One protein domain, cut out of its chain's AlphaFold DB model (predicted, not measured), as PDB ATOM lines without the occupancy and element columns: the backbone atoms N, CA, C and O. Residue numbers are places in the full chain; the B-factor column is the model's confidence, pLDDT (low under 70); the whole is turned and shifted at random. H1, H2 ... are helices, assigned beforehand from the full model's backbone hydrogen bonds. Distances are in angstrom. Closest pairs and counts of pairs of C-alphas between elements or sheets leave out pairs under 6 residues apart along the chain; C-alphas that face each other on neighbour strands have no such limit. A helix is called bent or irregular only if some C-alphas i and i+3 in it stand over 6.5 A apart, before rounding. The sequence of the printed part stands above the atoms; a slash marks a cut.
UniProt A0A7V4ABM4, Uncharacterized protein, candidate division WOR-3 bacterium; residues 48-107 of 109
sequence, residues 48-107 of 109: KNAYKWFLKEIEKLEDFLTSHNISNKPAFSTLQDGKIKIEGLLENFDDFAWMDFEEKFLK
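AT A GLANCE: This is residues 48 to 107 of the 109 residues of an uncharacterized protein of candidate division WOR-3 bacterium (UniProt A0A7V4ABM4). A long helix, H1, makes the longest axis, and the shorter H3 runs back alongside its later part across a gap. The long loop of residues 68 to 88 arches out on the other side of H1, small H2 leads from it into H3, and residues 48 to 56 of H1 stick out. The 60 printed residues hold three named helices and no named strand, all helix, only just compact, close to loose, with a radius of gyration of the C-alphas of 12.5 A and spans of 35 by 32 by 18 A.

IN THESE COORDINATES: Find C-alpha 48 at (105.929, 11.990, -16.270); H1 runs 28.7 A to residue 67. H2, residues 89 to 92, is only just irregular, C-alphas 89 and 92 being 6.7 A apart. H3, residues 95 to 106, runs 15.1 A to C-alpha 106 at (93.487, -2.419, -29.153).

HOW THE PARTS SIT: H1 and H3 are near each other, with 13 C-alpha pairs within 10 A. H2 and H3 are near each other, closest 8.3 A. H1 and H2 are apart. In H1 and H3 every O i to N i+4 pair is within hydrogen-bond range; H2 is too short for one.

THE WHOLE: The printed part has no cut. H1 to H2 is a long link, H2 to H3 a tight one. Residue 48 and residues 69 to 88 have pLDDT under 70.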
ATOM      1  N   LYS A  48     107.059  11.896 -17.212       66.94
ATOM      2  CA  LYS A  48     105.929  11.990 -16.270       66.94
ATOM      3  C   LYS A  48     104.565  11.805 -16.930       66.94
ATOM      4  O   LYS A  48     103.644  11.311 -16.278       66.94
ATOM      5  N   ASN A  49     104.421  12.194 -18.195       73.88
ATOM      6  CA  ASN A  49     103.166  12.018 -18.925       73.88
ATOM      7  C   ASN A  49     102.959  10.556 -19.331       73.88
ATOM      8  O   ASN A  49     101.846  10.053 -19.198       73.88
ATOM      9  N   ALA A  50     104.028   9.856 -19.723       77.56
ATOM     10  CA  ALA A  50     103.993   8.419 -19.989       77.56
ATOM     11  C   ALA A  50     103.633   7.634 -18.725       77.56
ATOM     12  O   ALA A  50     102.749   6.786 -18.763       77.56
ATOM     13  N   TYR A  51     104.260   7.960 -17.591       79.81
ATOM     14  CA  TYR A  51     103.973   7.293 -16.322       79.81
ATOM     15  C   TYR A  51     102.519   7.493 -15.874       79.81
ATOM     16  O   TYR A  51     101.837   6.531 -15.526       79.81
ATOM     17  N   LYS A  52     102.010   8.732 -15.929       83.81
ATOM     18  CA  LYS A  52     100.606   9.028 -15.596       83.81
ATOM     19  C   LYS A  52      99.630   8.332 -16.537       83.81
ATOM     20  O   LYS A  52      98.615   7.818 -16.081       83.81
ATOM     21  N   TRP A  53      99.928   8.327 -17.835       84.75
ATOM     22  CA  TRP A  53      99.124   7.605 -18.812       84.75
ATOM     23  C   TRP A  53      99.113   6.104 -18.510       84.75
ATOM     24  O   TRP A  53      98.044   5.511 -18.463       84.75
ATOM     25  N   PHE A  54     100.275   5.520 -18.212       83.00
ATOM     26  CA  PHE A  54     100.409   4.100 -17.901       83.00
ATOM     27  C   PHE A  54      99.632   3.702 -16.643       83.00
ATOM     28  O   PHE A  54      98.916   2.706 -16.660       83.00
ATOM     29  N   LEU A  55      99.709   4.499 -15.571       84.62
ATOM     30  CA  LEU A  55      98.903   4.270 -14.367       84.62
ATOM     31  C   LEU A  55      97.404   4.323 -14.665       84.62
ATOM     32  O   LEU A  55      96.669   3.435 -14.248       84.62
ATOM     33  N   LYS A  56      96.963   5.317 -15.440       85.94
ATOM     34  CA  LYS A  56      95.564   5.424 -15.859       85.94
ATOM     35  C   LYS A  56      95.123   4.232 -16.710       85.94
ATOM     36  O   LYS A  56      93.962   3.838 -16.662       85.94
ATOM     37  N   GLU A  57      96.023   3.672 -17.510       85.81
ATOM     38  CA  GLU A  57      95.725   2.492 -18.318       85.81
ATOM     39  C   GLU A  57      95.598   1.227 -17.460       85.81
ATOM     40  O   GLU A  57      94.722   0.406 -17.721       85.81
ATOM     41  N   ILE A  58      96.398   1.111 -16.393       82.81
ATOM     42  CA  ILE A  58      96.242   0.053 -15.385       82.81
ATOM     43  C   ILE A  58      94.889   0.179 -14.678       82.81
ATOM     44  O   ILE A  58      94.168  -0.809 -14.606       82.81
ATOM     45  N   GLU A  59      94.514   1.377 -14.223       83.81
ATOM     46  CA  GLU A  59      93.216   1.608 -13.565       83.81
ATOM     47  C   GLU A  59      92.044   1.192 -14.470       83.81
ATOM     48  O   GLU A  59      91.150   0.461 -14.049       83.81
ATOM     49  N   LYS A  60      92.080   1.563 -15.757       85.06
ATOM     50  CA  LYS A  60      91.062   1.121 -16.727       85.06
ATOM     51  C   LYS A  60      91.010  -0.395 -16.884       85.06
ATOM     52  O   LYS A  60      89.930  -0.942 -17.100       85.06
ATOM     53  N   LEU A  61      92.164  -1.063 -16.861       82.81
ATOM     54  CA  LEU A  61      92.227  -2.516 -16.961       82.81
ATOM     55  C   LEU A  61      91.617  -3.169 -15.715       82.81
ATOM     56  O   LEU A  61      90.848  -4.115 -15.848       82.81
ATOM     57  N   GLU A  62      91.901  -2.649 -14.523       78.62
ATOM     58  CA  GLU A  62      91.308  -3.123 -13.265       78.62
ATOM     59  C   GLU A  62      89.776  -2.971 -13.265       78.62
ATOM     60  O   GLU A  62      89.053  -3.924 -12.948       78.62
ATOM     61  N   ASP A  63      89.273  -1.819 -13.713       81.56
ATOM     62  CA  ASP A  63      87.837  -1.568 -13.884       81.56
ATOM     63  C   ASP A  63      87.210  -2.527 -14.908       81.56
ATOM     64  O   ASP A  63      86.152  -3.120 -14.669       81.56
ATOM     65  N   PHE A  64      87.880  -2.725 -16.049       83.62
ATOM     66  CA  PHE A  64      87.440  -3.644 -17.095       83.62
ATOM     67  C   PHE A  64      87.310  -5.076 -16.564       83.62
ATOM     68  O   PHE A  64      86.267  -5.709 -16.750       83.62
ATOM     69  N   LEU A  65      88.328  -5.565 -15.852       78.62
ATOM     70  CA  LEU A  65      88.350  -6.913 -15.286       78.62
ATOM     71  C   LEU A  65      87.252  -7.116 -14.232       78.62
ATOM     72  O   LEU A  65      86.625  -8.177 -14.178       78.62
ATOM     73  N   THR A  66      86.987  -6.086 -13.427       76.25
ATOM     74  CA  THR A  66      85.912  -6.101 -12.427       76.25
ATOM     75  C   THR A  66      84.537  -6.162 -13.097       76.25
ATOM     76  O   THR A  66      83.703  -6.980 -12.712       76.25
ATOM     77  N   SER A  67      84.309  -5.359 -14.144       76.75
ATOM     78  CA  SER A  67      83.024  -5.320 -14.863       76.75
ATOM     79  C   SER A  67      82.650  -6.634 -15.564       76.75
ATOM     80  O   SER A  67      81.469  -6.970 -15.634       76.75
ATOM     81  N   HIS A  68      83.637  -7.417 -16.010       72.94
ATOM     82  CA  HIS A  68      83.421  -8.713 -16.665       72.94
ATOM     83  C   HIS A  68      83.341  -9.894 -15.683       72.94
ATOM     84  O   HIS A  68      83.364 -11.047 -16.103       72.94
ATOM     85  N   ASN A  69      83.229  -9.640 -14.371       63.66
ATOM     86  CA  ASN A  69      83.091 -10.672 -13.331       63.66
ATOM     87  C   ASN A  69      84.175 -11.772 -13.361       63.66
ATOM     88  O   ASN A  69      83.986 -12.860 -12.812       63.66
ATOM     89  N   ILE A  70      85.367 -11.471 -13.888       61.53
ATOM     90  CA  ILE A  70      86.545 -12.356 -13.786       61.53
ATOM     91  C   ILE A  70      87.014 -12.467 -12.309       61.53
ATOM     92  O   ILE A  70      87.822 -13.321 -11.945       61.53
ATOM     93  N   SER A  71      86.399 -11.659 -11.434       49.19
ATOM     94  CA  SER A  71      86.417 -11.663  -9.965       49.19
ATOM     95  C   SER A  71      86.063 -13.004  -9.290       49.19
ATOM     96  O   SER A  71      86.391 -13.202  -8.123       49.19
ATOM     97  N   ASN A  72      85.462 -13.981  -9.986       45.50
ATOM     98  CA  ASN A  72      85.065 -15.264  -9.374       45.50
ATOM     99  C   ASN A  72      86.220 -16.235  -9.034       45.50
ATOM    100  O   ASN A  72      85.973 -17.372  -8.625       45.50
ATOM    101  N   LYS A  73      87.485 -15.814  -9.150       49.97
ATOM    102  CA  LYS A  73      88.630 -16.521  -8.555       49.97
ATOM    103  C   LYS A  73      89.147 -15.733  -7.338       49.97
ATOM    104  O   LYS A  73      89.247 -14.510  -7.428       49.97
ATOM    105  N   PRO A  74      89.604 -16.402  -6.254       46.22
ATOM    106  CA  PRO A  74      90.219 -15.757  -5.074       46.22
ATOM    107  C   PRO A  74      91.436 -14.859  -5.399       46.22
ATOM    108  O   PRO A  74      91.925 -14.126  -4.545       46.22
ATOM    109  N   ALA A  75      91.886 -14.890  -6.654       47.44
ATOM    110  CA  ALA A  75      92.855 -14.022  -7.308       47.44
ATOM    111  C   ALA A  75      92.604 -12.505  -7.169       47.44
ATOM    112  O   ALA A  75      93.570 -11.747  -7.075       47.44
ATOM    113  N   PHE A  76      91.349 -12.038  -7.155       47.31
ATOM    114  CA  PHE A  76      91.068 -10.591  -7.092       47.31
ATOM    115  C   PHE A  76      91.138 -10.029  -5.668       47.31
ATOM    116  O   PHE A  76      91.528  -8.878  -5.481       47.31
ATOM    117  N   SER A  77      90.864 -10.848  -4.649       44.44
ATOM    118  CA  SER A  77      90.978 -10.449  -3.240       44.44
ATOM    119  C   SER A  77      92.426 -10.152  -2.823       44.44
ATOM    120  O   SER A  77      92.648  -9.414  -1.872       44.44
ATOM    121  N   THR A  78      93.415 -10.668  -3.561       47.28
ATOM    122  CA  THR A  78      94.844 -10.383  -3.348       47.28
ATOM    123  C   THR A  78      95.369  -9.163  -4.114       47.28
ATOM    124  O   THR A  78      96.521  -8.777  -3.923       47.28
ATOM    125  N   LEU A  79      94.555  -8.524  -4.965       50.75
ATOM    126  CA  LEU A  79      94.970  -7.308  -5.679       50.75
ATOM    127  C   LEU A  79      95.043  -6.084  -4.756       50.75
ATOM    128  O   LEU A  79      95.830  -5.181  -5.029       50.75
ATOM    129  N   GLN A  80      94.291  -6.078  -3.646       54.06
ATOM    130  CA  GLN A  80      94.296  -4.967  -2.685       54.06
ATOM    131  C   GLN A  80      95.602  -4.846  -1.884       54.06
ATOM    132  O   GLN A  80      95.961  -3.731  -1.519       54.06
ATOM    133  N   ASP A  81      96.337  -5.944  -1.667       54.28
ATOM    134  CA  ASP A  81      97.519  -5.951  -0.783       54.28
ATOM    135  C   ASP A  81      98.874  -6.038  -1.501       54.28
ATOM    136  O   ASP A  81      99.922  -5.875  -0.875       54.28
ATOM    137  N   GLY A  82      98.904  -6.227  -2.823       49.78
ATOM    138  CA  GLY A  82     100.157  -6.126  -3.570       49.78
ATOM    139  C   GLY A  82     100.234  -7.009  -4.802       49.78
ATOM    140  O   GLY A  82     100.633  -8.163  -4.714       49.78
ATOM    141  N   LYS A  83      99.930  -6.410  -5.962       54.28
ATOM    142  CA  LYS A  83     100.474  -6.706  -7.305       54.28
ATOM    143  C   LYS A  83     101.028  -8.126  -7.500       54.28
ATOM    144  O   LYS A  83     102.216  -8.307  -7.779       54.28
ATOM    145  N   ILE A  84     100.166  -9.134  -7.414       47.97
ATOM    146  CA  ILE A  84     100.509 -10.478  -7.879       47.97
ATOM    147  C   ILE A  84     100.397 -10.460  -9.404       47.97
ATOM    148  O   ILE A  84      99.353 -10.114  -9.955       47.97
ATOM    149  N   LYS A  85     101.485 -10.803 -10.102       53.53
ATOM    150  CA  LYS A  85     101.448 -11.046 -11.548       53.53
ATOM    151  C   LYS A  85     100.674 -12.338 -11.774       53.53
ATOM    152  O   LYS A  85     101.201 -13.416 -11.519       53.53
ATOM    153  N   ILE A  86      99.425 -12.220 -12.199       58.03
ATOM    154  CA  ILE A  86      98.611 -13.376 -12.564       58.03
ATOM    155  C   ILE A  86      98.752 -13.554 -14.070       58.03
ATOM    156  O   ILE A  86      98.234 -12.767 -14.861       58.03
ATOM    157  N   GLU A  87      99.523 -14.562 -14.458       60.50
ATOM    158  CA  GLU A  87      99.594 -15.003 -15.846       60.50
ATOM    159  C   GLU A  87      98.262 -15.672 -16.234       60.50
ATOM    160  O   GLU A  87      97.584 -16.265 -15.393       60.50
ATOM    161  N   GLY A  88      97.850 -15.528 -17.494       66.00
ATOM    162  CA  GLY A  88      96.648 -16.186 -18.021       66.00
ATOM    163  C   GLY A  88      95.299 -15.561 -17.630       66.00
ATOM    164  O   GLY A  88      94.257 -16.192 -17.803       66.00
ATOM    165  N   LEU A  89      95.264 -14.317 -17.129       70.62
ATOM    166  CA  LEU A  89      94.003 -13.631 -16.782       70.62
ATOM    167  C   LEU A  89      93.006 -13.568 -17.950       70.62
ATOM    168  O   LEU A  89      91.807 -13.738 -17.740       70.62
ATOM    169  N   LEU A  90      93.512 -13.355 -19.166       75.44
ATOM    170  CA  LEU A  90      92.693 -13.216 -20.371       75.44
ATOM    171  C   LEU A  90      92.285 -14.565 -20.988       75.44
ATOM    172  O   LEU A  90      91.409 -14.608 -21.840       75.44
ATOM    173  N   GLU A  91      92.876 -15.684 -20.557       74.44
ATOM    174  CA  GLU A  91      92.623 -17.008 -21.157       74.44
ATOM    175  C   GLU A  91      91.190 -17.504 -20.945       74.44
ATOM    176  O   GLU A  91      90.716 -18.367 -21.676       74.44
ATOM    177  N   ASN A  92      90.501 -16.970 -19.936       71.44
ATOM    178  CA  ASN A  92      89.150 -17.387 -19.565       71.44
ATOM    179  C   ASN A  92      88.071 -16.418 -20.075       71.44
ATOM    180  O   ASN A  92      86.939 -16.475 -19.600       71.44
ATOM    181  N   PHE A  93      88.422 -15.495 -20.973       80.31
ATOM    182  CA  PHE A  93      87.461 -14.565 -21.559       80.31
ATOM    183  C   PHE A  93      86.593 -15.292 -22.580       80.31
ATOM    184  O   PHE A  93      87.090 -16.095 -23.370       80.31
ATOM    185  N   ASP A  94      85.298 -14.989 -22.565       81.88
ATOM    186  CA  ASP A  94      84.397 -15.383 -23.639       81.88
ATOM    187  C   ASP A  94      84.564 -14.457 -24.858       81.88
ATOM    188  O   ASP A  94      85.236 -13.422 -24.803       81.88
ATOM    189  N   ASP A  95      83.954 -14.838 -25.982       84.19
ATOM    190  CA  ASP A  95      84.045 -14.079 -27.237       84.19
ATOM    191  C   ASP A  95      83.549 -12.630 -27.076       84.19
ATOM    192  O   ASP A  95      84.055 -11.712 -27.723       84.19
ATOM    193  N   PHE A  96      82.576 -12.404 -26.185       84.06
ATOM    194  CA  PHE A  96      82.041 -11.075 -25.905       84.06
ATOM    195  C   PHE A  96      83.048 -10.201 -25.145       84.06
ATOM    196  O   PHE A  96      83.280  -9.056 -25.536       84.06
ATOM    197  N   ALA A  97      83.680 -10.738 -24.100       82.25
ATOM    198  CA  ALA A  97      84.719 -10.053 -23.341       82.25
ATOM    199  C   ALA A  97      85.958  -9.768 -24.204       82.25
ATOM    200  O   ALA A  97      86.558  -8.701 -24.075       82.25
ATOM    201  N   TRP A  98      86.322 -10.678 -25.115       87.12
ATOM    202  CA  TRP A  98      87.387 -10.436 -26.093       87.12
ATOM    203  C   TRP A  98      87.048  -9.293 -27.046       87.12
ATOM    204  O   TRP A  98      87.869  -8.395 -27.227       87.12
ATOM    205  N   MET A  99      85.832  -9.270 -27.593       85.94
ATOM    206  CA  MET A  99      85.390  -8.186 -28.470       85.94
ATOM    207  C   MET A  99      85.404  -6.827 -27.749       85.94
ATOM    208  O   MET A  99      85.930  -5.854 -28.284       85.94
ATOM    209  N   ASP A 100      84.886  -6.742 -26.519       86.00
ATOM    210  CA  ASP A 100      84.899  -5.487 -25.749       86.00
ATOM    211  C   ASP A 100      86.328  -5.057 -25.361       86.00
ATOM    212  O   ASP A 100      86.651  -3.865 -25.367       86.00
ATOM    213  N   PHE A 101      87.220  -6.014 -25.084       86.88
ATOM    214  CA  PHE A 101      88.638  -5.736 -24.853       86.88
ATOM    215  C   PHE A 101      89.310  -5.135 -26.097       86.88
ATOM    216  O   PHE A 101      90.009  -4.121 -25.997       86.88
ATOM    217  N   GLU A 102      89.074  -5.715 -27.276       87.19
ATOM    218  CA  GLU A 102      89.615  -5.210 -28.541       87.19
ATOM    219  C   GLU A 102      89.147  -3.779 -28.834       87.19
ATOM    220  O   GLU A 102      89.967  -2.916 -29.169       87.19
ATOM    221  N   GLU A 103      87.851  -3.499 -28.659       87.44
ATOM    222  CA  GLU A 103      87.277  -2.162 -28.853       87.44
ATOM    223  C   GLU A 103      87.871  -1.124 -27.893       87.44
ATOM    224  O   GLU A 103      88.118   0.021 -28.283       87.44
ATOM    225  N   LYS A 104      88.102  -1.499 -26.629       84.81
ATOM    226  CA  LYS A 104      88.531  -0.559 -25.584       84.81
ATOM    227  C   LYS A 104      90.034  -0.307 -25.550       84.81
ATOM    228  O   LYS A 104      90.424   0.821 -25.237       84.81
ATOM    229  N   PHE A 105      90.854  -1.313 -25.854       85.19
ATOM    230  CA  PHE A 105      92.308  -1.251 -25.660       85.19
ATOM    231  C   PHE A 105      93.130  -1.367 -26.950       85.19
ATOM    232  O   PHE A 105      94.217  -0.793 -27.010       85.19
ATOM    233  N   LEU A 106      92.662  -2.093 -27.976       84.25
ATOM    234  CA  LEU A 106      93.487  -2.419 -29.153       84.25
ATOM    235  C   LEU A 106      93.152  -1.602 -30.401       84.25
ATOM    236  O   LEU A 106      94.031  -1.372 -31.238       84.25
ATOM    237  N   LYS A 107      91.914  -1.120 -30.543       80.50
ATOM    238  CA  LYS A 107      91.585  -0.208 -31.640       80.50
ATOM    239  C   LYS A 107      92.287   1.138 -31.461       80.50
ATOM    240  O   LYS A 107      92.168   1.792 -30.426       80.50
TER     241      LYS A 107